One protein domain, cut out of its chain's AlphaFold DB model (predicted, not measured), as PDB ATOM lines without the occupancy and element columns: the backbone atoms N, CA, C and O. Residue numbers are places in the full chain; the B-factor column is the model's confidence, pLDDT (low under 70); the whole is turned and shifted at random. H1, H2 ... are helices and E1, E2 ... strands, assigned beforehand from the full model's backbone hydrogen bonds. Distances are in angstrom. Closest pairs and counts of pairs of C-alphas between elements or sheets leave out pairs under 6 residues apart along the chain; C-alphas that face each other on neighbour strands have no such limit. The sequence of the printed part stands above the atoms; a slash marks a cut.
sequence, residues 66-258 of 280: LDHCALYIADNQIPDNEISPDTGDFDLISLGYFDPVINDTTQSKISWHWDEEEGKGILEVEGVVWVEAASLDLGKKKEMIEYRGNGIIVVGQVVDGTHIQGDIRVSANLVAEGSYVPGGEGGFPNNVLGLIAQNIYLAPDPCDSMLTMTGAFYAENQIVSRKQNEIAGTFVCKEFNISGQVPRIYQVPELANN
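Overview. This is residues 66 to 258 of the 280 residues of an uncharacterized protein of Candidatus Aerophobetes bacterium (UniProt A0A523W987). What shape does the chain make? It winds in stacked turns, a short solenoid in which E1, E6, E9, E14, E15 and E16 stack along one wall, E7, E12 and the later parts of E14, E15 and E16 along a second, and E8, E13 and E17 with the first parts of E6, E15 and E16 along a third. The hairpin E3 and E4 lies far from the middle, the hairpin E10 and E11 sits at a corner, and H2 grazes the last turns. What is it built of? The printed part has 193 residues with two named helices and seventeen named strands; along the chain H1 comes first, the strands follow by number, and H2 comes last; it is mostly strand, with thirteen of the strands in one branched sheet that has both parallel and antiparallel neighbour pairs. It is compact, with a radius of gyration of the C-alphas of 15.9 A and spans of 47 by 41 by 35 A.

Along the chain. Where are the sheet's strands? They are E1, 70 to 73; E2, 90 to 93; E5, 109 to 115, 19.3 A; E6, 120 to 131, 22.4 A; E7, 135 to 138; E8, 144 to 148; E9, 150 to 155, 16.9 A; E12, 167 to 170; E13, 173 to 176; E14, 192 to 202, 17.0 A; E15, 212 to 225, 12.0 A; E16, 230 to 241, 15.2 A; and E17, 248 to 250. E15 bends by 160 degrees at residue 217. Where are the others? E3 is 97 to 99, E4 104 to 106, E10 157 to 159 and E11 163 to 165. H1, 66 to 69, begins at C-alpha 66 (-19.495, 39.897, 20.711), and H2, 253 to 257, ends at C-alpha 257 (-17.510, 55.073, 32.256).

Arrangement. What lies beside E6? Parallel E1 (N 130 to O 71, 2.9 A) and antiparallel E5 (N 111 to O 124, 2.9 A) lie on one side, parallel E8 (N 123 to O 146, 2.9 A) and E9 (N 129 to O 152, 2.8 A) on the other. What lies beside E14? Parallel E9 (N 153 to O 194, 2.8 A) and E12 (N 168 to O 199, 3.0 A) lie on one side, parallel E15 (N 195 to O 216, 2.8 A) on the other. How do the helices sit? H1 is on the sheet at a height of 6.7 A, only just over none of its strands, with 2 C-alphas falling on E6; H2 only grazes the sheet with residues 253 to 256. H1 is too short for an O i to N i+4 pair; H2 has 0 of 1 within hydrogen-bond range, but 2 of 2 O i to N i+3 pairs.

Size, cuts and confidence. How far does it reach? The two C-alphas farthest apart, those of Pro 100 and Gly 244, are 48.1 A apart. Is anything broken or uncertain? The printed part has no cut, and the links E1 to E2 and E13 to E14 are long. The model's pLDDT is under 70 at residues 75, 243 and 244.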
ATOM      1  N   LEU A  66     -18.041  40.005  20.607       94.88
ATOM      2  CA  LEU A  66     -19.495  39.897  20.711       94.88
ATOM      3  C   LEU A  66     -19.956  38.447  20.510       94.88
ATOM      4  O   LEU A  66     -20.780  37.983  21.291       94.88
ATOM      5  N   ASP A  67     -19.396  37.727  19.532       93.69
ATOM      6  CA  ASP A  67     -19.680  36.305  19.277       93.69
ATOM      7  C   ASP A  67     -19.321  35.413  20.479       93.69
ATOM      8  O   ASP A  67     -20.149  34.636  20.956       93.69
ATOM      9  N   HIS A  68     -18.120  35.579  21.040       92.19
ATOM     10  CA  HIS A  68     -17.644  34.806  22.193       92.19
ATOM     11  C   HIS A  68     -18.460  35.053  23.479       92.19
ATOM     12  O   HIS A  68     -18.603  34.163  24.322       92.19
ATOM     13  N   CYS A  69     -19.015  36.258  23.639       92.50
ATOM     14  CA  CYS A  69     -19.822  36.642  24.799       92.50
ATOM     15  C   CYS A  69     -21.330  36.399  24.620       92.50
ATOM     16  O   CYS A  69     -22.093  36.553  25.582       92.50
ATOM     17  N   ALA A  70     -21.786  36.061  23.412       94.50
ATOM     18  CA  ALA A  70     -23.201  36.087  23.073       94.50
ATOM     19  C   ALA A  70     -24.019  34.949  23.704       94.50
ATOM     20  O   ALA A  70     -23.705  33.761  23.603       94.50
ATOM     21  N   LEU A  71     -25.180  35.310  24.254       95.00
ATOM     22  CA  LEU A  71     -26.348  34.437  24.268       95.00
ATOM     23  C   LEU A  71     -27.029  34.533  22.899       95.00
ATOM     24  O   LEU A  71     -27.675  35.536  22.595       95.00
ATOM     25  N   TYR A  72     -26.898  33.480  22.099       93.69
ATOM     26  CA  TYR A  72     -27.573  33.367  20.812       93.69
ATOM     27  C   TYR A  72     -29.061  33.060  20.978       93.69
ATOM     28  O   TYR A  72     -29.442  32.078  21.620       93.69
ATOM     29  N   ILE A  73     -29.887  33.898  20.362       90.88
ATOM     30  CA  ILE A  73     -31.336  33.774  20.300       90.88
ATOM     31  C   ILE A  73     -31.707  33.451  18.863       90.88
ATOM     32  O   ILE A  73     -31.558  34.275  17.956       90.88
ATOM     33  N   ALA A  74     -32.205  32.235  18.671       80.75
ATOM     34  CA  ALA A  74     -32.747  31.824  17.390       80.75
ATOM     35  C   ALA A  74     -34.089  32.526  17.115       80.75
ATOM     36  O   ALA A  74     -34.847  32.825  18.039       80.75
ATOM     37  N   ASP A  75     -34.418  32.684  15.831       67.19
ATOM     38  CA  ASP A  75     -35.636  33.324  15.286       67.19
ATOM     39  C   ASP A  75     -36.967  32.842  15.914       67.19
ATOM     40  O   ASP A  75     -37.986  33.516  15.855       67.19
ATOM     41  N   ASN A  76     -36.993  31.665  16.545       70.00
ATOM     42  CA  ASN A  76     -38.189  31.105  17.182       70.00
ATOM     43  C   ASN A  76     -38.275  31.319  18.705       70.00
ATOM     44  O   ASN A  76     -39.250  30.872  19.313       70.00
ATOM     45  N   GLN A  77     -37.263  31.922  19.332       81.56
ATOM     46  CA  GLN A  77     -37.222  32.141  20.783       81.56
ATOM     47  C   GLN A  77     -37.786  33.507  21.191       81.56
ATOM     48  O   GLN A  77     -38.292  33.624  22.305       81.56
ATOM     49  N   ILE A  78     -37.763  34.494  20.291       82.44
ATOM     50  CA  ILE A  78     -38.534  35.739  20.403       82.44
ATOM     51  C   ILE A  78     -39.622  35.686  19.323       82.44
ATOM     52  O   ILE A  78     -39.294  35.766  18.139       82.44
ATOM     53  N   PRO A  79     -40.905  35.504  19.690       79.38
ATOM     54  CA  PRO A  79     -42.001  35.458  18.728       79.38
ATOM     55  C   PRO A  79     -41.991  36.667  17.787       79.38
ATOM     56  O   PRO A  79     -41.898  37.804  18.241       79.38
ATOM     57  N   ASP A  80     -42.070  36.399  16.483       84.44
ATOM     58  CA  ASP A  80     -42.119  37.399  15.407       84.44
ATOM     59  C   ASP A  80     -40.958  38.422  15.401       84.44
ATOM     60  O   ASP A  80     -41.035  39.432  14.704       84.44
ATOM     61  N   ASN A  81     -39.865  38.149  16.129       89.62
ATOM     62  CA  ASN A  81     -38.789  39.105  16.416       89.62
ATOM     63  C   ASN A  81     -39.310  40.451  16.941       89.62
ATOM     64  O   ASN A  81     -38.830  41.520  16.561       89.62
ATOM     65  N   GLU A  82     -40.304  40.388  17.821       93.44
ATOM     66  CA  GLU A  82     -40.921  41.547  18.448       93.44
ATOM     67  C   GLU A  82     -40.865  41.394  19.974       93.44
ATOM     68  O   GLU A  82     -41.168  40.330  20.520       93.44
ATOM     69  N   ILE A  83     -40.488  42.461  20.683       94.81
ATOM     70  CA  ILE A  83     -40.594  42.558  22.146       94.81
ATOM     71  C   ILE A  83     -41.612  43.649  22.465       94.81
ATOM     72  O   ILE A  83     -41.297  44.835  22.408       94.81
ATOM     73  N   SER A  84     -42.842  43.251  22.768       94.62
ATOM     74  CA  SER A  84     -43.986  44.131  23.007       94.62
ATOM     75  C   SER A  84     -44.968  43.499  24.011       94.62
ATOM     76  O   SER A  84     -44.740  42.374  24.454       94.62
ATOM     77  N   PRO A  85     -46.078  44.161  24.383       92.75
ATOM     78  CA  PRO A  85     -47.104  43.584  25.256       92.75
ATOM     79  C   PRO A  85     -47.726  42.295  24.721       92.75
ATOM     80  O   PRO A  85     -48.256  41.504  25.494       92.75
ATOM     81  N   ASP A  86     -47.698  42.100  23.399       92.62
ATOM     82  CA  ASP A  86     -48.212  40.885  22.766       92.62
ATOM     83  C   ASP A  86     -47.169  39.750  22.788       92.62
ATOM     84  O   ASP A  86     -47.509  38.584  22.559       92.62
ATOM     85  N   THR A  87     -45.908  40.071  23.093       92.19
ATOM     86  CA  THR A  87     -44.839  39.100  23.315       92.19
ATOM     87  C   THR A  87     -45.014  38.475  24.691       92.19
ATOM     88  O   THR A  87     -44.947  39.159  25.713       92.19
ATOM     89  N   GLY A  88     -45.221  37.158  24.725       91.62
ATOM     90  CA  GLY A  88     -45.288  36.419  25.984       91.62
ATOM     91  C   GLY A  88     -43.985  36.517  26.779       91.62
ATOM     92  O   GLY A  88     -42.905  36.619  26.198       91.62
ATOM     93  N   ASP A  89     -44.099  36.449  28.104       94.31
ATOM     94  CA  ASP A  89     -42.956  36.493  29.015       94.31
ATOM     95  C   ASP A  89     -41.895  35.443  28.666       94.31
ATOM     96  O   ASP A  89     -42.204  34.282  28.368       94.31
ATOM     97  N   PHE A  90     -40.630  35.837  28.781       94.00
ATOM     98  CA  PHE A  90     -39.505  34.928  28.619       94.00
ATOM     99  C   PHE A  90     -38.340  35.301  29.533       94.00
ATOM    100  O   PHE A  90     -38.145  36.458  29.895       94.00
ATOM    101  N   ASP A  91     -37.542  34.296  29.884       95.19
ATOM    102  CA  ASP A  91     -36.310  34.439  30.657       95.19
ATOM    103  C   ASP A  91     -35.274  33.474  30.075       95.19
ATOM    104  O   ASP A  91     -35.398  32.250  30.195       95.19
ATOM    105  N   LEU A  92     -34.305  34.028  29.349       94.06
ATOM    106  CA  LEU A  92     -33.259  33.297  28.651       94.06
ATOM    107  C   LEU A  92     -31.913  33.678  29.256       94.06
ATOM    108  O   LEU A  92     -31.546  34.849  29.315       94.06
ATOM    109  N   ILE A  93     -31.151  32.671  29.667       93.81
ATOM    110  CA  ILE A  93     -29.847  32.847  30.299       93.81
ATOM    111  C   ILE A  93     -28.853  31.852  29.707       93.81
ATOM    112  O   ILE A  93     -29.161  30.665  29.558       93.81
ATOM    113  N   SER A  94     -27.652  32.321  29.369       90.88
ATOM    114  CA  SER A  94     -26.560  31.429  28.994       90.88
ATOM    115  C   SER A  94     -25.989  30.734  30.231       90.88
ATOM    116  O   SER A  94     -25.984  31.253  31.355       90.88
ATOM    117  N   LEU A  95     -25.499  29.511  30.039       85.88
ATOM    118  CA  LEU A  95     -24.689  28.870  31.065       85.88
ATOM    119  C   LEU A  95     -23.367  29.629  31.152       85.88
ATOM    120  O   LEU A  95     -22.700  29.780  30.132       85.88
ATOM    121  N   GLY A  96     -22.993  30.061  32.358       85.56
ATOM    122  CA  GLY A  96     -21.706  30.708  32.583       85.56
ATOM    123  C   GLY A  96     -20.568  29.849  32.034       85.56
ATOM    124  O   GLY A  96     -20.407  28.695  32.448       85.56
ATOM    125  N   TYR A  97     -19.806  30.396  31.093       84.88
ATOM    126  CA  TYR A  97     -18.714  29.703  30.423       84.88
ATOM    127  C   TYR A  97     -17.435  30.518  30.563       84.88
ATOM    128  O   TYR A  97     -17.416  31.709  30.283       84.88
ATOM    129  N   PHE A  98     -16.360  29.873  31.020       90.00
ATOM    130  CA  PHE A  98     -15.045  30.497  30.980       90.00
ATOM    131  C   PHE A  98     -14.511  30.431  29.556       90.00
ATOM    132  O   PHE A  98     -14.203  29.342  29.063       90.00
ATOM    133  N   ASP A  99     -14.376  31.594  28.937       88.62
ATOM    134  CA  ASP A  99     -13.808  31.734  27.617       88.62
ATOM    135  C   ASP A  99     -12.290  31.984  27.717       88.62
ATOM    136  O   ASP A  99     -11.852  33.009  28.252       88.62
ATOM    137  N   PRO A 100     -11.448  31.060  27.221       88.50
ATOM    138  CA  PRO A 100     -10.000  31.190  27.326       88.50
ATOM    139  C   PRO A 100      -9.401  32.239  26.379       88.50
ATOM    140  O   PRO A 100      -8.236  32.589  26.560       88.50
ATOM    141  N   VAL A 101     -10.141  32.703  25.365       89.19
ATOM    142  CA  VAL A 101      -9.680  33.711  24.399       89.19
ATOM    143  C   VAL A 101      -9.705  35.090  25.041       89.19
ATOM    144  O   VAL A 101      -8.704  35.798  24.990       89.19
ATOM    145  N   ILE A 102     -10.813  35.434  25.699       87.19
ATOM    146  CA  ILE A 102     -10.970  36.709  26.421       87.19
ATOM    147  C   ILE A 102     -10.580  36.612  27.903       87.19
ATOM    148  O   ILE A 102     -10.541  37.617  28.607       87.19
ATOM    149  N   ASN A 103     -10.230  35.408  28.370       86.62
ATOM    150  CA  ASN A 103      -9.807  35.119  29.741       86.62
ATOM    151  C   ASN A 103     -10.824  35.605  30.793       86.62
ATOM    152  O   ASN A 103     -10.446  36.122  31.845       86.62
ATOM    153  N   ASP A 104     -12.110  35.411  30.509       85.88
ATOM    154  CA  ASP A 104     -13.206  35.829  31.379       85.88
ATOM    155  C   ASP A 104     -14.345  34.800  31.381       85.88
ATOM    156  O   ASP A 104     -14.435  33.936  30.508       85.88
ATOM    157  N   THR A 105     -15.202  34.849  32.397       86.25
ATOM    158  CA  THR A 105     -16.433  34.059  32.443       86.25
ATOM    159  C   THR A 105     -17.578  34.869  31.867       86.25
ATOM    160  O   THR A 105     -18.022  35.839  32.475       86.25
ATOM    161  N   THR A 106     -18.102  34.435  30.728       86.50
ATOM    162  CA  THR A 106     -19.246  35.075  30.086       86.50
ATOM    163  C   THR A 106     -20.534  34.463  30.609       86.50
ATOM    164  O   THR A 106     -20.700  33.241  30.673       86.50
ATOM    165  N   GLN A 107     -21.460  35.320  31.020       91.00
ATOM    166  CA  GLN A 107     -22.844  34.955  31.261       91.00
ATOM    167  C   GLN A 107     -23.716  36.104  30.778       91.00
ATOM    168  O   GLN A 107     -23.554  37.237  31.220       91.00
ATOM    169  N   SER A 108     -24.641  35.778  29.889       95.00
ATOM    170  CA  SER A 108     -25.517  36.743  29.245       95.00
ATOM    171  C   SER A 108     -26.960  36.341  29.496       95.00
ATOM    172  O   SER A 108     -27.288  35.151  29.576       95.00
ATOM    173  N   LYS A 109     -27.828  37.334  29.655       95.31
ATOM    174  CA  LYS A 109     -29.238  37.144  29.980       95.31
ATOM    175  C   LYS A 109     -30.081  38.128  29.190       95.31
ATOM    176  O   LYS A 109     -29.720  39.296  29.069       95.31
ATOM    177  N   ILE A 110     -31.236  37.659  28.733       96.56
ATOM    178  CA  ILE A 110     -32.359  38.519  28.386       96.56
ATOM    179  C   ILE A 110     -33.617  38.007  29.082       96.56
ATOM    180  O   ILE A 110     -33.906  36.810  29.063       96.56
ATOM    181  N   SER A 111     -34.397  38.898  29.675       96.00
ATOM    182  CA  SER A 111     -35.745  38.553  30.110       96.00
ATOM    183  C   SER A 111     -36.721  39.676  29.833       96.00
ATOM    184  O   SER A 111     -36.371  40.851  29.928       96.00
ATOM    185  N   TRP A 112     -37.949  39.294  29.527       96.25
ATOM    186  CA  TRP A 112     -39.053  40.187  29.237       96.25
ATOM    187  C   TRP A 112     -40.259  39.802  30.080       96.25
ATOM    188  O   TRP A 112     -40.604  38.620  30.179       96.25
ATOM    189  N   HIS A 113     -40.904  40.812  30.648       96.12
ATOM    190  CA  HIS A 113     -42.189  40.681  31.312       96.12
ATOM    191  C   HIS A 113     -43.054  41.903  31.022       96.12
ATOM    192  O   HIS A 113     -42.585  43.034  31.166       96.12
ATOM    193  N   TRP A 114     -44.313  41.690  30.652       96.44
ATOM    194  CA  TRP A 114     -45.288  42.773  30.563       96.44
ATOM    195  C   TRP A 114     -46.083  42.899  31.867       96.44
ATOM    196  O   TRP A 114     -46.849  42.008  32.231       96.44
ATOM    197  N   ASP A 115     -45.931  44.032  32.551       95.25
ATOM    198  CA  ASP A 115     -46.716  44.369  33.734       95.25
ATOM    199  C   ASP A 115     -48.043  45.009  33.298       95.25
ATOM    200  O   ASP A 115     -48.113  46.193  32.944       95.25
ATOM    201  N   GLU A 116     -49.116  44.215  33.306       92.75
ATOM    202  CA  GLU A 116     -50.463  44.681  32.958       92.75
ATOM    203  C   GLU A 116     -51.013  45.734  33.935       92.75
ATOM    204  O   GLU A 116     -51.855  46.545  33.538       92.75
ATOM    205  N   GLU A 117     -50.577  45.733  35.200       92.88
ATOM    206  CA  GLU A 117     -51.074  46.663  36.220       92.88
ATOM    207  C   GLU A 117     -50.452  48.052  36.049       92.88
ATOM    208  O   GLU A 117     -51.158  49.064  36.128       92.88
ATOM    209  N   GLU A 118     -49.147  48.102  35.780       91.44
ATOM    210  CA  GLU A 118     -48.414  49.349  35.549       91.44
ATOM    211  C   GLU A 118     -48.451  49.809  34.080       91.44
ATOM    212  O   GLU A 118     -48.184  50.978  33.790       91.44
ATOM    213  N   GLY A 119     -48.839  48.927  33.153       93.69
ATOM    214  CA  GLY A 119     -48.919  49.221  31.723       93.69
ATOM    215  C   GLY A 119     -47.545  49.455  31.094       93.69
ATOM    216  O   GLY A 119     -47.401  50.341  30.243       93.69
ATOM    217  N   LYS A 120     -46.542  48.695  31.541       95.06
ATOM    218  CA  LYS A 120     -45.148  48.813  31.106       95.06
ATOM    219  C   LYS A 120     -44.495  47.443  30.942       95.06
ATOM    220  O   LYS A 120     -44.830  46.487  31.631       95.06
ATOM    221  N   GLY A 121     -43.520  47.374  30.051       97.12
ATOM    222  CA  GLY A 121     -42.662  46.220  29.859       97.12
ATOM    223  C   GLY A 121     -41.371  46.360  30.643       97.12
ATOM    224  O   GLY A 121     -40.779  47.436  30.650       97.12
ATOM    225  N   ILE A 122     -40.926  45.279  31.270       96.56
ATOM    226  CA  ILE A 122     -39.655  45.198  31.985       96.56
ATOM    227  C   ILE A 122     -38.715  44.333  31.148       96.56
ATOM    228  O   ILE A 122     -38.939  43.130  30.999       96.56
ATOM    229  N   LEU A 123     -37.675  44.955  30.595       97.25
ATOM    230  CA  LEU A 123     -36.646  44.305  29.784       97.25
ATOM    231  C   LEU A 123     -35.324  44.258  30.558       97.25
ATOM    232  O   LEU A 123     -34.685  45.274  30.794       97.25
ATOM    233  N   GLU A 124     -34.869  43.077  30.938       96.56
ATOM    234  CA  GLU A 124     -33.567  42.916  31.588       96.56
ATOM    235  C   GLU A 124     -32.571  42.350  30.588       96.56
ATOM    236  O   GLU A 124     -32.858  41.333  29.955       96.56
ATOM    237  N   VAL A 125     -31.422  43.010  30.444       96.56
ATOM    238  CA  VAL A 125     -30.339  42.579  29.556       96.56
ATOM    239  C   VAL A 125     -29.020  42.678  30.307       96.56
ATOM    240  O   VAL A 125     -28.651  43.749  30.782       96.56
ATOM    241  N   GLU A 126     -28.300  41.565  30.378       94.88
ATOM    242  CA  GLU A 126     -26.956  41.477  30.954       94.88
ATOM    243  C   GLU A 126     -26.027  40.803  29.942       94.88
ATOM    244  O   GLU A 126     -26.422  39.833  29.286       94.88
ATOM    245  N   GLY A 127     -24.794  41.295  29.824       94.31
ATOM    246  CA  GLY A 127     -23.814  40.747  28.883       94.31
ATOM    247  C   GLY A 127     -24.188  41.005  27.420       94.31
ATOM    248  O   GLY A 127     -24.763  42.041  27.087       94.31
ATOM    249  N   VAL A 128     -23.844  40.078  26.527       95.94
ATOM    250  CA  VAL A 128     -24.109  40.204  25.084       95.94
ATOM    251  C   VAL A 128     -25.224  39.247  24.680       95.94
ATOM    252  O   VAL A 128     -25.143  38.043  24.912       95.94
ATOM    253  N   VAL A 129     -26.264  39.773  24.046       96.69
ATOM    254  CA  VAL A 129     -27.395  39.010  23.518       96.69
ATOM    255  C   VAL A 129     -27.431  39.187  22.011       96.69
ATOM    256  O   VAL A 129     -27.535  40.308  21.522       96.69
ATOM    257  N   TRP A 130     -27.356  38.084  21.272       96.50
ATOM    258  CA  TRP A 130     -27.340  38.099  19.814       96.50
ATOM    259  C   TRP A 130     -28.635  37.517  19.262       96.50
ATOM    260  O   TRP A 130     -28.908  36.330  19.423       96.50
ATOM    261  N   VAL A 131     -29.424  38.338  18.576       95.69
ATOM    262  CA  VAL A 131     -30.650  37.918  17.895       95.69
ATOM    263  C   VAL A 131     -30.341  37.699  16.417       95.69
ATOM    264  O   VAL A 131     -30.110  38.649  15.664       95.69
ATOM    265  N   GLU A 132     -30.337  36.436  15.989       92.44
ATOM    266  CA  GLU A 132     -30.068  36.050  14.596       92.44
ATOM    267  C   GLU A 132     -31.300  36.258  13.701       92.44
ATOM    268  O   GLU A 132     -31.860  35.317  13.135       92.44
ATOM    269  N   ALA A 133     -31.723  37.513  13.557       91.69
ATOM    270  CA  ALA A 133     -32.898  37.904  12.789       91.69
ATOM    271  C   ALA A 133     -32.592  39.029  11.798       91.69
ATOM    272  O   ALA A 133     -31.660  39.812  11.969       91.69
ATOM    273  N   ALA A 134     -33.424  39.141  10.758       92.81
ATOM    274  CA  ALA A 134     -33.337  40.253   9.811       92.81
ATOM    275  C   ALA A 134     -33.734  41.593  10.452       92.81
ATOM    276  O   ALA A 134     -33.242  42.645  10.044       92.81
ATOM    277  N   SER A 135     -34.627  41.565  11.442       94.44
ATOM    278  CA  SER A 135     -34.988  42.737  12.229       94.44
ATOM    279  C   SER A 135     -35.495  42.354  13.613       94.44
ATOM    280  O   SER A 135     -36.071  41.281  13.749       94.44
ATOM    281  N   LEU A 136     -35.342  43.254  14.583       95.94
ATOM    282  CA  LEU A 136     -35.967  43.201  15.905       95.94
ATOM    283  C   LEU A 136     -36.787  44.476  16.129       95.94
ATOM    284  O   LEU A 136     -36.242  45.584  16.071       95.94
ATOM    285  N   ASP A 137     -38.072  44.309  16.419       95.50
ATOM    286  CA  ASP A 137     -38.988  45.403  16.727       95.50
ATOM    287  C   ASP A 137     -39.167  45.513  18.257       95.50
ATOM    288  O   ASP A 137     -39.549  44.562  18.941       95.50
ATOM    289  N   LEU A 138     -38.849  46.681  18.820       95.75
ATOM    290  CA  LEU A 138     -38.938  46.986  20.248       95.75
ATOM    291  C   LEU A 138     -40.146  47.884  20.530       95.75
ATOM    292  O   LEU A 138     -40.147  49.095  20.258       95.75
ATOM    293  N   GLY A 139     -41.148  47.255  21.135       92.94
ATOM    294  CA  GLY A 139     -42.415  47.819  21.558       92.94
ATOM    295  C   GLY A 139     -43.284  48.310  20.408       92.94
ATOM    296  O   GLY A 139     -42.929  48.257  19.233       92.94
ATOM    297  N   LYS A 140     -44.447  48.839  20.763       90.56
ATOM    298  CA  LYS A 140     -45.375  49.511  19.859       90.56
ATOM    299  C   LYS A 140     -45.582  50.943  20.301       90.56
ATOM    300  O   LYS A 140     -45.132  51.411  21.348       90.56
ATOM    301  N   LYS A 141     -46.323  51.646  19.455       85.69
ATOM    302  CA  LYS A 141     -46.664  53.053  19.600       85.69
ATOM    303  C   LYS A 141     -46.983  53.443  21.050       85.69
ATOM    304  O   LYS A 141     -48.063  53.145  21.559       85.69
ATOM    305  N   LYS A 142     -46.111  54.286  21.619       82.00
ATOM    306  CA  LYS A 142     -46.265  54.943  22.935       82.00
ATOM    307  C   LYS A 142     -46.316  53.997  24.135       82.00
ATOM    308  O   LYS A 142     -46.669  54.442  25.226       82.00
ATOM    309  N   GLU A 143     -45.948  52.740  23.956       93.00
ATOM    310  CA  GLU A 143     -45.748  51.840  25.082       93.00
ATOM    311  C   GLU A 143     -44.526  52.276  25.889       93.00
ATOM    312  O   GLU A 143     -43.721  53.107  25.450       93.00
ATOM    313  N   MET A 144     -44.423  51.760  27.106       95.38
ATOM    314  CA  MET A 144     -43.286  51.996  27.979       95.38
ATOM    315  C   MET A 144     -42.523  50.694  28.139       95.38
ATOM    316  O   MET A 144     -43.097  49.704  28.577       95.38
ATOM    317  N   ILE A 145     -41.245  50.715  27.785       97.19
ATOM    318  CA  ILE A 145     -40.281  49.671  28.104       97.19
ATOM    319  C   ILE A 145     -39.279  50.285  29.075       97.19
ATOM    320  O   ILE A 145     -38.544  51.211  28.722       97.19
ATOM    321  N   GLU A 146     -39.273  49.773  30.299       96.62
ATOM    322  CA  GLU A 146     -38.225  50.032  31.273       96.62
ATOM    323  C   GLU A 146     -37.181  48.926  31.166       96.62
ATOM    324  O   GLU A 146     -37.504  47.747  31.317       96.62
ATOM    325  N   TYR A 147     -35.935  49.295  30.874       96.25
ATOM    326  CA  TYR A 147     -34.842  48.338  30.805       96.25
ATOM    327  C   TYR A 147     -33.937  48.407  32.036       96.25
ATOM    328  O   TYR A 147     -33.698  49.484  32.584       96.25
ATOM    329  N   ARG A 148     -33.359  47.280  32.441       93.75
ATOM    330  CA  ARG A 148     -32.344  47.225  33.503       93.75
ATOM    331  C   ARG A 148     -31.194  46.290  33.147       93.75
ATOM    332  O   ARG A 148     -31.335  45.441  32.267       93.75
ATOM    333  N   GLY A 149     -30.097  46.445  33.876       90.75
ATOM    334  CA  GLY A 149     -28.853  45.715  33.660       90.75
ATOM    335  C   GLY A 149     -27.836  46.509  32.846       90.75
ATOM    336  O   GLY A 149     -28.039  47.693  32.531       90.75
ATOM    337  N   ASN A 150     -26.721  45.851  32.544       89.62
ATOM    338  CA  ASN A 150     -25.655  46.386  31.712       89.62
ATOM    339  C   ASN A 150     -25.358  45.390  30.583       89.62
ATOM    340  O   ASN A 150     -24.573  44.451  30.733       89.62
ATOM    341  N   GLY A 151     -26.040  45.571  29.453       94.38
ATOM    342  CA  GLY A 151     -26.004  44.598  28.370       94.38
ATOM    343  C   GLY A 151     -26.182  45.194  26.983       94.38
ATOM    344  O   GLY A 151     -26.575  46.349  26.810       94.38
ATOM    345  N   ILE A 152     -25.869  44.376  25.983       96.75
ATOM    346  CA  ILE A 152     -25.909  44.706  24.560       96.75
ATOM    347  C   ILE A 152     -26.867  43.755  23.857       96.75
ATOM    348  O   ILE A 152     -26.760  42.541  24.015       96.75
ATOM    349  N   ILE A 153     -27.747  44.300  23.021       97.56
ATOM    350  CA  ILE A 153     -28.488  43.537  22.019       97.56
ATOM    351  C   ILE A 153     -27.835  43.771  20.656       97.56
ATOM    352  O   ILE A 153     -27.805  44.898  20.155       97.56
ATOM    353  N   VAL A 154     -27.336  42.694  20.059       97.56
ATOM    354  CA  VAL A 154     -26.848  42.634  18.681       97.56
ATOM    355  C   VAL A 154     -27.936  42.006  17.819       97.56
ATOM    356  O   VAL A 154     -28.461  40.950  18.169       97.56
ATOM    357  N   VAL A 155     -28.285  42.632  16.695       96.81
ATOM    358  CA  VAL A 155     -29.277  42.086  15.755       96.81
ATOM    359  C   VAL A 155     -28.671  41.943  14.377       96.81
ATOM    360  O   VAL A 155     -28.226  42.920  13.771       96.81
ATOM    361  N   GLY A 156     -28.719  40.722  13.857       94.56
ATOM    362  CA  GLY A 156     -28.354  40.432  12.483       94.56
ATOM    363  C   GLY A 156     -27.602  39.130  12.310       94.56
ATOM    364  O   GLY A 156     -27.355  38.379  13.248       94.56
ATOM    365  N   GLN A 157     -27.226  38.877  11.065       93.06
ATOM    366  CA  GLN A 157     -26.352  37.773  10.692       93.06
ATOM    367  C   GLN A 157     -24.998  38.316  10.268       93.06
ATOM    368  O   GLN A 157     -24.931  39.361   9.620       93.06
ATOM    369  N   VAL A 158     -23.929  37.596  10.600       93.69
ATOM    370  CA  VAL A 158     -22.590  37.950  10.128       93.69
ATOM    371  C   VAL A 158     -22.508  37.739   8.614       93.69
ATOM    372  O   VAL A 158     -22.762  36.647   8.105       93.69
ATOM    373  N   VAL A 159     -22.119  38.788   7.892       92.50
ATOM    374  CA  VAL A 159     -21.899  38.806   6.444       92.50
ATOM    375  C   VAL A 159     -20.422  39.059   6.175       92.50
ATOM    376  O   VAL A 159     -19.789  39.910   6.803       92.50
ATOM    377  N   ASP A 160     -19.851  38.275   5.259       89.81
ATOM    378  CA  ASP A 160     -18.450  38.365   4.822       89.81
ATOM    379  C   ASP A 160     -17.408  38.303   5.964       89.81
ATOM    380  O   ASP A 160     -16.253  38.686   5.786       89.81
ATOM    381  N   GLY A 161     -17.810  37.801   7.139       86.75
ATOM    382  CA  GLY A 161     -16.970  37.655   8.331       86.75
ATOM    383  C   GLY A 161     -16.576  38.966   9.017       86.75
ATOM    384  O   GLY A 161     -15.692  38.944   9.862       86.75
ATOM    385  N   THR A 162     -17.165  40.100   8.628       89.19
ATOM    386  CA  THR A 162     -16.723  41.437   9.085       89.19
ATOM    387  C   THR A 162     -17.860  42.403   9.395       89.19
ATOM    388  O   THR A 162     -17.642  43.371  10.118       89.19
ATOM    389  N   HIS A 163     -19.065  42.133   8.894       90.19
ATOM    390  CA  HIS A 163     -20.232  42.997   9.048       90.19
ATOM    391  C   HIS A 163     -21.419  42.213   9.587       90.19
ATOM    392  O   HIS A 163     -21.478  40.993   9.437       90.19
ATOM    393  N   ILE A 164     -22.399  42.912  10.149       94.50
ATOM    394  CA  ILE A 164     -23.705  42.355  10.488       94.50
ATOM    395  C   ILE A 164     -24.784  42.903   9.554       94.50
ATOM    396  O   ILE A 164     -24.771  44.060   9.129       94.50
ATOM    397  N   GLN A 165     -25.750  42.051   9.227       95.56
ATOM    398  CA  GLN A 165     -26.943  42.423   8.482       95.56
ATOM    399  C   GLN A 165     -28.184  42.118   9.316       95.56
ATOM    400  O   GLN A 165     -28.598  40.966   9.437       95.56
ATOM    401  N   GLY A 166     -28.766  43.171   9.879       95.38
ATOM    402  CA  GLY A 166     -29.972  43.131  10.694       95.38
ATOM    403  C   GLY A 166     -30.351  44.533  11.148       95.38
ATOM    404  O   GLY A 166     -29.489  45.404  11.277       95.38
ATOM    405  N   ASP A 167     -31.642  44.757  11.363       97.31
ATOM    406  CA  ASP A 167     -32.181  46.067  11.716       97.31
ATOM    407  C   ASP A 167     -32.791  46.067  13.120       97.31
ATOM    408  O   ASP A 167     -33.465  45.122  13.514       97.31
ATOM    409  N   ILE A 168     -32.653  47.168  13.852       97.81
ATOM    410  CA  ILE A 168     -33.435  47.400  15.074       97.81
ATOM    411  C   ILE A 168     -34.441  48.511  14.820       97.81
ATOM    412  O   ILE A 168     -34.102  49.555  14.258       97.81
ATOM    413  N   ARG A 169     -35.677  48.317  15.273       96.25
ATOM    414  CA  ARG A 169     -36.729  49.333  15.239       96.25
ATOM    415  C   ARG A 169     -37.253  49.578  16.641       96.25
ATOM    416  O   ARG A 169     -37.574  48.637  17.347       96.25
ATOM    417  N   VAL A 170     -37.356  50.840  17.041       95.56
ATOM    418  CA  VAL A 170     -37.862  51.222  18.365       95.56
ATOM    419  C   VAL A 170     -39.087  52.110  18.197       95.56
ATOM    420  O   VAL A 170     -38.967  53.257  17.753       95.56
ATOM    421  N   SER A 171     -40.251  51.579  18.568       94.25
ATOM    422  CA  SER A 171     -41.559  52.246  18.448       94.25
ATOM    423  C   SER A 171     -42.186  52.625  19.797       94.25
ATOM    424  O   SER A 171     -43.229  53.288  19.844       94.25
ATOM    425  N   ALA A 172     -41.518  52.278  20.897       94.19
ATOM    426  CA  ALA A 172     -41.918  52.580  22.267       94.19
ATOM    427  C   ALA A 172     -40.977  53.580  22.962       94.19
ATOM    428  O   ALA A 172     -39.911  53.939  22.456       94.19
ATOM    429  N   ASN A 173     -41.383  54.041  24.148       96.00
ATOM    430  CA  ASN A 173     -40.441  54.639  25.088       96.00
ATOM    431  C   ASN A 173     -39.510  53.535  25.591       96.00
ATOM    432  O   ASN A 173     -39.991  52.476  25.983       96.00
ATOM    433  N   LEU A 174     -38.209  53.796  25.594       96.38
ATOM    434  CA  LEU A 174     -37.184  52.841  26.004       96.38
ATOM    435  C   LEU A 174     -36.288  53.521  27.031       96.38
ATOM    436  O   LEU A 174     -35.393  54.274  26.661       96.38
ATOM    437  N   VAL A 175     -36.563  53.327  28.316       95.75
ATOM    438  CA  VAL A 175     -35.928  54.097  29.394       95.75
ATOM    439  C   VAL A 175     -35.309  53.182  30.437       95.75
ATOM    440  O   VAL A 175     -35.828  52.108  30.705       95.75
ATOM    441  N   ALA A 176     -34.198  53.596  31.037       95.25
ATOM    442  CA  ALA A 176     -33.602  52.845  32.136       95.25
ATOM    443  C   ALA A 176     -34.537  52.812  33.357       95.25
ATOM    444  O   ALA A 176     -35.037  53.856  33.781       95.25
ATOM    445  N   GLU A 177     -34.710  51.638  33.962       93.56
ATOM    446  CA  GLU A 177     -35.447  51.457  35.208       93.56
ATOM    447  C   GLU A 177     -34.724  52.172  36.360       93.56
ATOM    448  O   GLU A 177     -33.496  52.104  36.517       93.56
ATOM    449  N   GLY A 178     -35.512  52.841  37.200       88.69
ATOM    450  CA  GLY A 178     -35.041  53.511  38.405       88.69
ATOM    451  C   GLY A 178     -34.606  54.962  38.197       88.69
ATOM    452  O   GLY A 178     -34.720  55.557  37.130       88.69
ATOM    453  N   SER A 179     -34.134  55.578  39.280       85.50
ATOM    454  CA  SER A 179     -33.648  56.960  39.279       85.50
ATOM    455  C   SER A 179     -32.130  56.993  39.272       85.50
ATOM    456  O   SER A 179     -31.501  56.239  40.012       85.50
ATOM    457  N   TYR A 180     -31.554  57.910  38.492       82.50
ATOM    458  CA  TYR A 180     -30.112  58.113  38.487       82.50
ATOM    459  C   TYR A 180     -29.614  58.560  39.865       82.50
ATOM    460  O   TYR A 180     -30.035  59.587  40.407       82.50
ATOM    461  N   VAL A 181     -28.676  57.786  40.401       80.31
ATOM    462  CA  VAL A 181     -27.867  58.127  41.569       80.31
ATOM    463  C   VAL A 181     -26.410  57.920  41.161       80.31
ATOM    464  O   VAL A 181     -26.088  56.805  40.765       80.31
ATOM    465  N   PRO A 182     -25.521  58.925  41.240       79.56
ATOM    466  CA  PRO A 182     -24.121  58.755  40.851       79.56
ATOM    467  C   PRO A 182     -23.478  57.534  41.531       79.56
ATOM    468  O   PRO A 182     -23.445  57.468  42.762       79.56
ATOM    469  N   GLY A 183     -22.999  56.565  40.739       71.88
ATOM    470  CA  GLY A 183     -22.405  55.311  41.230       71.88
ATOM    471  C   GLY A 183     -23.379  54.328  41.900       71.88
ATOM    472  O   GLY A 183     -22.934  53.443  42.628       71.88
ATOM    473  N   GLY A 184     -24.690  54.509  41.722       76.56
ATOM    474  CA  GLY A 184     -25.739  53.612  42.217       76.56
ATOM    475  C   GLY A 184     -26.194  52.572  41.186       76.56
ATOM    476  O   GLY A 184     -25.758  52.581  40.045       76.56
ATOM    477  N   GLU A 185     -27.121  51.698  41.583       71.50
ATOM    478  CA  GLU A 185     -27.602  50.549  40.783       71.50
ATOM    479  C   GLU A 185     -28.796  50.878  39.855       71.50
ATOM    480  O   GLU A 185     -29.444  49.982  39.324       71.50
ATOM    481  N   GLY A 186     -29.157  52.158  39.700       81.69
ATOM    482  CA  GLY A 186     -30.413  52.559  39.056       81.69
ATOM    483  C   GLY A 186     -30.298  53.757  38.122       81.69
ATOM    484  O   GLY A 186     -29.456  54.641  38.321       81.69
ATOM    485  N   GLY A 187     -31.202  53.789  37.139       88.50
ATOM    486  CA  GLY A 187     -31.382  54.872  36.178       88.50
ATOM    487  C   GLY A 187     -30.231  55.041  35.188       88.50
ATOM    488  O   GLY A 187     -29.141  54.493  35.333       88.50
ATOM    489  N   PHE A 188     -30.464  55.846  34.160       91.12
ATOM    490  CA  PHE A 188     -29.441  56.182  33.174       91.12
ATOM    491  C   PHE A 188     -28.518  57.294  33.708       91.12
ATOM    492  O   PHE A 188     -29.047  58.292  34.202       91.12
ATOM    493  N   PRO A 189     -27.176  57.199  33.590       91.12
ATOM    494  CA  PRO A 189     -26.396  56.219  32.828       91.12
ATOM    495  C   PRO A 189     -25.764  55.079  33.660       91.12
ATOM    496  O   PRO A 189     -24.707  54.597  33.274       91.12
ATOM    497  N   ASN A 190     -26.333  54.654  34.795       89.38
ATOM    498  CA  ASN A 190     -25.828  53.470  35.519       89.38
ATOM    499  C   ASN A 190     -26.357  52.163  34.907       89.38
ATOM    500  O   ASN A 190     -25.604  51.211  34.739       89.38
ATOM    501  N   ASN A 191     -27.640  52.155  34.533       91.19
ATOM    502  CA  ASN A 191     -28.276  51.100  33.748       91.19
ATOM    503  C   ASN A 191     -28.213  51.492  32.274       91.19
ATOM    504  O   ASN A 191     -28.783  52.513  31.862       91.19
ATOM    505  N   VAL A 192     -27.515  50.692  31.475       92.44
ATOM    506  CA  VAL A 192     -27.234  51.006  30.075       92.44
ATOM    507  C   VAL A 192     -27.592  49.816  29.205       92.44
ATOM    508  O   VAL A 192     -27.047  48.729  29.361       92.44
ATOM    509  N   LEU A 193     -28.480  50.072  28.247       95.94
ATOM    510  CA  LEU A 193     -28.760  49.164  27.151       95.94
ATOM    511  C   LEU A 193     -27.995  49.629  25.913       95.94
ATOM    512  O   LEU A 193     -28.162  50.761  25.447       95.94
ATOM    513  N   GLY A 194     -27.144  48.748  25.404       96.50
ATOM    514  CA  GLY A 194     -26.466  48.887  24.128       96.50
ATOM    515  C   GLY A 194     -27.274  48.252  23.000       96.50
ATOM    516  O   GLY A 194     -27.736  47.126  23.144       96.50
ATOM    517  N   LEU A 195     -27.421  48.943  21.873       97.56
ATOM    518  CA  LEU A 195     -28.034  48.404  20.658       97.56
ATOM    519  C   LEU A 195     -27.012  48.435  19.520       97.56
ATOM    520  O   LEU A 195     -26.485  49.503  19.201       97.56
ATOM    521  N   ILE A 196     -26.760  47.274  18.915       97.94
ATOM    522  CA  ILE A 196     -25.843  47.077  17.790       97.94
ATOM    523  C   ILE A 196     -26.618  46.449  16.628       97.94
ATOM    524  O   ILE A 196     -27.197  45.371  16.764       97.94
ATOM    525  N   ALA A 197     -26.626  47.111  15.474       97.62
ATOM    526  CA  ALA A 197     -27.282  46.615  14.262       97.62
ATOM    527  C   ALA A 197     -26.616  47.173  12.996       97.62
ATOM    528  O   ALA A 197     -25.772  48.068  13.060       97.62
ATOM    529  N   GLN A 198     -27.037  46.706  11.820       97.19
ATOM    530  CA  GLN A 198     -26.689  47.372  10.565       97.19
ATOM    531  C   GLN A 198     -27.345  48.755  10.502       97.19
ATOM    532  O   GLN A 198     -26.683  49.760  10.232       97.19
ATOM    533  N   ASN A 199     -28.656  48.802  10.756       97.88
ATOM    534  CA  ASN A 199     -29.441  50.029  10.787       97.88
ATOM    535  C   ASN A 199     -30.296  50.084  12.059       97.88
ATOM    536  O   ASN A 199     -30.895  49.087  12.457       97.88
ATOM    537  N   ILE A 200     -30.409  51.269  12.664       97.69
ATOM    538  CA  ILE A 200     -31.318  51.505  13.794       97.69
ATOM    539  C   ILE A 200     -32.354  52.552  13.392       97.69
ATOM    540  O   ILE A 200     -32.014  53.659  12.973       97.69
ATOM    541  N   TYR A 201     -33.629  52.222  13.561       95.44
ATOM    542  CA  TYR A 201     -34.748  53.115  13.299       95.44
ATOM    543  C   TYR A 201     -35.439  53.488  14.606       95.44
ATOM    544  O   TYR A 201     -36.057  52.654  15.264       95.44
ATOM    545  N   LEU A 202     -35.371  54.764  14.963       93.69
ATOM    546  CA  LEU A 202     -36.008  55.320  16.149       93.69
ATOM    547  C   LEU A 202     -37.271  56.069  15.729       93.69
ATOM    548  O   LEU A 202     -37.202  57.030  14.953       93.69
ATOM    549  N   ALA A 203     -38.414  55.621  16.249       90.62
ATOM    550  CA  ALA A 203     -39.749  56.050  15.842       90.62
ATOM    551  C   ALA A 203     -40.013  55.879  14.328       90.62
ATOM    552  O   ALA A 203     -40.323  56.856  13.632       90.62
ATOM    553  N   PRO A 204     -39.844  54.667  13.766       87.75
ATOM    554  CA  PRO A 204     -39.980  54.444  12.328       87.75
ATOM    555  C   PRO A 204     -41.392  54.724  11.814       87.75
ATOM    556  O   PRO A 204     -41.528  55.225  10.686       87.75
ATOM    557  N   ASP A 205     -42.424  54.427  12.611       85.44
ATOM    558  CA  ASP A 205     -43.794  54.457  12.130       85.44
ATOM    559  C   ASP A 205     -44.395  55.866  12.115       85.44
ATOM    560  O   ASP A 205     -44.049  56.737  12.916       85.44
ATOM    561  N   PRO A 206     -45.375  56.131  11.228       76.31
ATOM    562  CA  PRO A 206     -46.005  57.449  11.108       76.31
ATOM    563  C   PRO A 206     -46.627  57.973  12.407       76.31
ATOM    564  O   PRO A 206     -46.858  59.178  12.542       76.31
ATOM    565  N   CYS A 207     -46.940  57.057  13.319       75.81
ATOM    566  CA  CYS A 207     -47.604  57.299  14.584       75.81
ATOM    567  C   CYS A 207     -46.651  57.425  15.783       75.81
ATOM    568  O   CYS A 207     -47.112  57.841  16.853       75.81
ATOM    569  N   ASP A 208     -45.376  57.098  15.603       81.56
ATOM    570  CA  ASP A 208     -44.378  57.069  16.664       81.56
ATOM    571  C   ASP A 208     -43.805  58.469  16.814       81.56
ATOM    572  O   ASP A 208     -43.107  58.994  15.953       81.56
ATOM    573  N   SER A 209     -44.214  59.155  17.870       82.31
ATOM    574  CA  SER A 209     -43.796  60.529  18.128       82.31
ATOM    575  C   SER A 209     -43.888  60.812  19.611       82.31
ATOM    576  O   SER A 209     -44.737  60.233  20.296       82.31
ATOM    577  N   MET A 210     -43.068  61.757  20.074       85.12
ATOM    578  CA  MET A 210     -42.959  62.118  21.487       85.12
ATOM    579  C   MET A 210     -42.494  60.928  22.333       85.12
ATOM    580  O   MET A 210     -42.994  60.732  23.435       85.12
ATOM    581  N   LEU A 211     -41.583  60.121  21.783       91.88
ATOM    582  CA  LEU A 211     -40.969  59.008  22.497       91.88
ATOM    583  C   LEU A 211     -39.753  59.494  23.286       91.88
ATOM    584  O   LEU A 211     -39.000  60.349  22.807       91.88
ATOM    585  N   THR A 212     -39.560  58.916  24.466       94.44
ATOM    586  CA  THR A 212     -38.370  59.103  25.297       94.44
ATOM    587  C   THR A 212     -37.513  57.847  25.245       94.44
ATOM    588  O   THR A 212     -38.013  56.749  25.481       94.44
ATOM    589  N   MET A 213     -36.229  58.002  24.923       95.06
ATOM    590  CA  MET A 213     -35.298  56.882  24.797       95.06
ATOM    591  C   MET A 213     -33.981  57.172  25.520       95.06
ATOM    592  O   MET A 213     -33.461  58.288  25.447       95.06
ATOM    593  N   THR A 214     -33.416  56.165  26.178       95.62
ATOM    594  CA  THR A 214     -32.070  56.197  26.754       95.62
ATOM    595  C   THR A 214     -31.273  54.974  26.316       95.62
ATOM    596  O   THR A 214     -31.845  53.899  26.166       95.62
ATOM    597  N   GLY A 215     -29.968  55.120  26.082       94.00
ATOM    598  CA  GLY A 215     -29.118  53.985  25.703       94.00
ATOM    599  C   GLY A 215     -27.846  54.363  24.948       94.00
ATOM    600  O   GLY A 215     -27.541  55.539  24.742       94.00
ATOM    601  N   ALA A 216     -27.099  53.343  24.534       94.81
ATOM    602  CA  ALA A 216     -25.961  53.474  23.630       94.81
ATOM    603  C   ALA A 216     -26.316  52.842  22.278       94.81
ATOM    604  O   ALA A 216     -26.637  51.659  22.211       94.81
ATOM    605  N   PHE A 217     -26.273  53.629  21.204       95.38
ATOM    606  CA  PHE A 217     -26.712  53.196  19.878       95.38
ATOM    607  C   PHE A 217     -25.524  53.142  18.920       95.38
ATOM    608  O   PHE A 217     -24.933  54.178  18.602       95.38
ATOM    609  N   TYR A 218     -25.203  51.950  18.430       96.69
ATOM    610  CA  TYR A 218     -24.207  51.737  17.390       96.69
ATOM    611  C   TYR A 218     -24.873  51.120  16.160       96.69
ATOM    612  O   TYR A 218     -25.492  50.059  16.238       96.69
ATOM    613  N   ALA A 219     -24.736  51.775  15.010       96.94
ATOM    614  CA  ALA A 219     -25.155  51.210  13.736       96.94
ATOM    615  C   ALA A 219     -24.000  51.235  12.743       96.94
ATOM    616  O   ALA A 219     -23.424  52.296  12.494       96.94
ATOM    617  N   GLU A 220     -23.697  50.097  12.120       94.50
ATOM    618  CA  GLU A 220     -22.624  50.037  11.121       94.50
ATOM    619  C   GLU A 220     -22.892  50.945   9.918       94.50
ATOM    620  O   GLU A 220     -21.954  51.477   9.329       94.50
ATOM    621  N   ASN A 221     -24.162  51.123   9.545       95.88
ATOM    622  CA  ASN A 221     -24.557  51.936   8.405       95.88
ATOM    623  C   ASN A 221     -25.245  53.229   8.850       95.88
ATOM    624  O   ASN A 221     -24.619  54.289   8.843       95.88
ATOM    625  N   GLN A 222     -26.514  53.166   9.259       96.06
ATOM    626  CA  GLN A 222     -27.274  54.378   9.567       96.06
ATOM    627  C   GLN A 222     -28.133  54.273  10.819       96.06
ATOM    628  O   GLN A 222     -28.692  53.223  11.140       96.06
ATOM    629  N   ILE A 223     -28.316  55.419  11.469       96.12
ATOM    630  CA  ILE A 223     -29.360  55.614  12.470       96.12
ATOM    631  C   ILE A 223     -30.344  56.638  11.923       96.12
ATOM    632  O   ILE A 223     -29.975  57.763  11.577       96.12
ATOM    633  N   VAL A 224     -31.613  56.246  11.854       93.62
ATOM    634  CA  VAL A 224     -32.706  57.096  11.393       93.62
ATOM    635  C   VAL A 224     -33.570  57.459  12.588       93.62
ATOM    636  O   VAL A 224     -34.228  56.594  13.158       93.62
ATOM    637  N   SER A 225     -33.618  58.739  12.949       89.75
ATOM    638  CA  SER A 225     -34.545  59.240  13.965       89.75
ATOM    639  C   SER A 225     -35.586  60.130  13.307       89.75
ATOM    640  O   SER A 225     -35.267  61.167  12.726       89.75
ATOM    641  N   ARG A 226     -36.852  59.719  13.367       84.12
ATOM    642  CA  ARG A 226     -37.965  60.500  12.818       84.12
ATOM    643  C   ARG A 226     -38.717  61.180  13.951       84.12
ATOM    644  O   ARG A 226     -38.780  60.666  15.055       84.12
ATOM    645  N   LYS A 227     -39.416  62.272  13.632       82.44
ATOM    646  CA  LYS A 227     -40.367  62.941  14.547       82.44
ATOM    647  C   LYS A 227     -39.697  63.676  15.718       82.44
ATOM    648  O   LYS A 227     -38.479  63.792  15.808       82.44
ATOM    649  N   GLN A 228     -40.528  64.289  16.557       85.44
ATOM    650  CA  GLN A 228     -40.105  64.963  17.783       85.44
ATOM    651  C   GLN A 228     -39.961  63.925  18.901       85.44
ATOM    652  O   GLN A 228     -40.948  63.623  19.567       85.44
ATOM    653  N   ASN A 229     -38.760  63.382  19.085       89.06
ATOM    654  CA  ASN A 229     -38.431  62.481  20.195       89.06
ATOM    655  C   ASN A 229     -37.375  63.110  21.099       89.06
ATOM    656  O   ASN A 229     -36.678  64.040  20.688       89.06
ATOM    657  N   GLU A 230     -37.252  62.592  22.315       92.94
ATOM    658  CA  GLU A 230     -36.222  62.982  23.272       92.94
ATOM    659  C   GLU A 230     -35.334  61.776  23.550       92.94
ATOM    660  O   GLU A 230     -35.796  60.768  24.076       92.94
ATOM    661  N   ILE A 231     -34.067  61.863  23.152       93.19
ATOM    662  CA  ILE A 231     -33.139  60.740  23.247       93.19
ATOM    663  C   ILE A 231     -31.905  61.180  24.022       93.19
ATOM    664  O   ILE A 231     -31.269  62.169  23.655       93.19
ATOM    665  N   ALA A 232     -31.568  60.463  25.090       93.50
ATOM    666  CA  ALA A 232     -30.359  60.701  25.868       93.50
ATOM    667  C   ALA A 232     -29.394  59.518  25.748       93.50
ATOM    668  O   ALA A 232     -29.782  58.369  25.926       93.50
ATOM    669  N   GLY A 233     -28.127  59.798  25.454       91.50
ATOM    670  CA  GLY A 233     -27.109  58.770  25.296       91.50
ATOM    671  C   GLY A 233     -26.098  59.100  24.213       91.50
ATOM    672  O   GLY A 233     -25.782  60.269  23.993       91.50
ATOM    673  N   THR A 234     -25.587  58.067  23.553       90.62
ATOM    674  CA  THR A 234     -24.588  58.213  22.489       90.62
ATOM    675  C   THR A 234     -25.022  57.513  21.210       90.62
ATOM    676  O   THR A 234     -25.722  56.502  21.252       90.62
ATOM    677  N   PHE A 235     -24.593  58.065  20.078       91.44
ATOM    678  CA  PHE A 235     -24.852  57.549  18.742       91.44
ATOM    679  C   PHE A 235     -23.533  57.411  18.000       91.44
ATOM    680  O   PHE A 235     -22.785  58.384  17.885       91.44
ATOM    681  N   VAL A 236     -23.283  56.232  17.448       92.81
ATOM    682  CA  VAL A 236     -22.135  55.959  16.586       92.81
ATOM    683  C   VAL A 236     -22.664  55.307  15.313       92.81
ATOM    684  O   VAL A 236     -23.210  54.210  15.352       92.81
ATOM    685  N   CYS A 237     -22.573  56.014  14.188       94.00
ATOM    686  CA  CYS A 237     -23.000  55.508  12.881       94.00
ATOM    687  C   CYS A 237     -22.292  56.224  11.728       94.00
ATOM    688  O   CYS A 237     -21.757  57.318  11.922       94.00
ATOM    689  N   LYS A 238     -22.291  55.612  10.535       93.12
ATOM    690  CA  LYS A 238     -21.737  56.234   9.320       93.12
ATOM    691  C   LYS A 238     -22.663  57.330   8.789       93.12
ATOM    692  O   LYS A 238     -22.186  58.379   8.361       93.12
ATOM    693  N   GLU A 239     -23.976  57.119   8.863       94.25
ATOM    694  CA  GLU A 239     -24.987  58.101   8.472       94.25
ATOM    695  C   GLU A 239     -26.022  58.331   9.582       94.25
ATOM    696  O   GLU A 239     -26.718  57.416  10.021       94.25
ATOM    697  N   PHE A 240     -26.179  59.587  10.003       92.44
ATOM    698  CA  PHE A 240     -27.231  59.989  10.933       92.44
ATOM    699  C   PHE A 240     -28.332  60.759  10.201       92.44
ATOM    700  O   PHE A 240     -28.133  61.898   9.767       92.44
ATOM    701  N   ASN A 241     -29.512  60.151  10.063       90.81
ATOM    702  CA  ASN A 241     -30.615  60.694   9.279       90.81
ATOM    703  C   ASN A 241     -31.774  61.160  10.174       90.81
ATOM    704  O   ASN A 241     -32.474  60.362  10.793       90.81
ATOM    705  N   ILE A 242     -32.019  62.472  10.174       87.56
ATOM    706  CA  ILE A 242     -33.112  63.130  10.914       87.56
ATOM    707  C   ILE A 242     -34.161  63.761   9.988       87.56
ATOM    708  O   ILE A 242     -34.819  64.752  10.320       87.56
ATOM    709  N   SER A 243     -34.291  63.241   8.766       69.88
ATOM    710  CA  SER A 243     -35.211  63.803   7.778       69.88
ATOM    711  C   SER A 243     -36.677  63.615   8.201       69.88
ATOM    712  O   SER A 243     -37.143  62.523   8.518       69.88
ATOM    713  N   GLY A 244     -37.434  64.716   8.217       68.94
ATOM    714  CA  GLY A 244     -38.877  64.722   8.471       68.94
ATOM    715  C   GLY A 244     -39.307  65.607   9.639       68.94
ATOM    716  O   GLY A 244     -40.281  66.337   9.477       68.94
ATOM    717  N   GLN A 245     -38.599  65.575  10.774       74.19
ATOM    718  CA  GLN A 245     -38.762  66.431  11.967       74.19
ATOM    719  C   GLN A 245     -37.526  66.260  12.872       74.19
ATOM    720  O   GLN A 245     -36.887  65.216  12.817       74.19
ATOM    721  N   VAL A 246     -37.205  67.257  13.702       82.06
ATOM    722  CA  VAL A 246     -35.956  67.286  14.487       82.06
ATOM    723  C   VAL A 246     -36.166  66.694  15.894       82.06
ATOM    724  O   VAL A 246     -36.975  67.253  16.646       82.06
ATOM    725  N   PRO A 247     -35.456  65.614  16.273       88.31
ATOM    726  CA  PRO A 247     -35.430  65.115  17.647       88.31
ATOM    727  C   PRO A 247     -34.554  65.999  18.550       88.31
ATOM    728  O   PRO A 247     -33.704  66.756  18.079       88.31
ATOM    729  N   ARG A 248     -34.734  65.885  19.866       90.75
ATOM    730  CA  ARG A 248     -33.803  66.419  20.866       90.75
ATOM    731  C   ARG A 248     -32.862  65.306  21.292       90.75
ATOM    732  O   ARG A 248     -33.321  64.264  21.750       90.75
ATOM    733  N   ILE A 249     -31.566  65.543  21.138       90.06
ATOM    734  CA  ILE A 249     -30.519  64.583  21.474       90.06
ATOM    735  C   ILE A 249     -29.670  65.167  22.593       90.06
ATOM    736  O   ILE A 249     -29.169  66.286  22.473       90.06
ATOM    737  N   TYR A 250     -29.509  64.401  23.666       91.38
ATOM    738  CA  TYR A 250     -28.716  64.767  24.829       91.38
ATOM    739  C   TYR A 250     -27.547  63.793  24.966       91.38
ATOM    740  O   TYR A 250     -27.738  62.627  25.299       91.38
ATOM    741  N   GLN A 251     -26.332  64.271  24.711       88.88
ATOM    742  CA  GLN A 251     -25.113  63.523  25.022       88.88
ATOM    743  C   GLN A 251     -24.940  63.441  26.542       88.88
ATOM    744  O   GLN A 251     -25.101  64.447  27.237       88.88
ATOM    745  N   VAL A 252     -24.613  62.255  27.055       87.00
ATOM    746  CA  VAL A 252     -24.426  62.006  28.494       87.00
ATOM    747  C   VAL A 252     -22.976  61.586  28.734       87.00
ATOM    748  O   VAL A 252     -22.656  60.415  28.567       87.00
ATOM    749  N   PRO A 253     -22.074  62.515  29.111       82.62
ATOM    750  CA  PRO A 253     -20.636  62.239  29.172       82.62
ATOM    751  C   PRO A 253     -20.239  61.125  30.144       82.62
ATOM    752  O   PRO A 253     -19.298  60.384  29.886       82.62
ATOM    753  N   GLU A 254     -20.964  60.988  31.255       84.25
ATOM    754  CA  GLU A 254     -20.704  59.954  32.262       84.25
ATOM    755  C   GLU A 254     -20.949  58.535  31.734       84.25
ATOM    756  O   GLU A 254     -20.354  57.591  32.247       84.25
ATOM    757  N   LEU A 255     -21.734  58.395  30.657       85.75
ATOM    758  CA  LEU A 255     -21.972  57.120  29.986       85.75
ATOM    759  C   LEU A 255     -20.669  56.434  29.578       85.75
ATOM    760  O   LEU A 255     -20.601  55.216  29.648       85.75
ATOM    761  N   ALA A 256     -19.626  57.192  29.220       84.06
ATOM    762  CA  ALA A 256     -18.332  56.640  28.818       84.06
ATOM    763  C   ALA A 256     -17.697  55.724  29.883       84.06
ATOM    764  O   ALA A 256     -16.936  54.831  29.528       84.06
ATOM    765  N   ASN A 257     -18.022  55.912  31.168       84.56
ATOM    766  CA  ASN A 257     -17.510  55.073  32.256       84.56
ATOM    767  C   ASN A 257     -18.387  53.844  32.545       84.56
ATOM    768  O   ASN A 257     -17.954  52.954  33.269       84.56
ATOM    769  N   ASN A 258     -19.609  53.812  32.009       87.44
ATOM    770  CA  ASN A 258     -20.626  52.800  32.302       87.44
ATOM    771  C   ASN A 258     -21.086  52.045  31.041       87.44
ATOM    772  O   ASN A 258     -22.083  51.322  31.090       87.44
TER     773      ASN A 258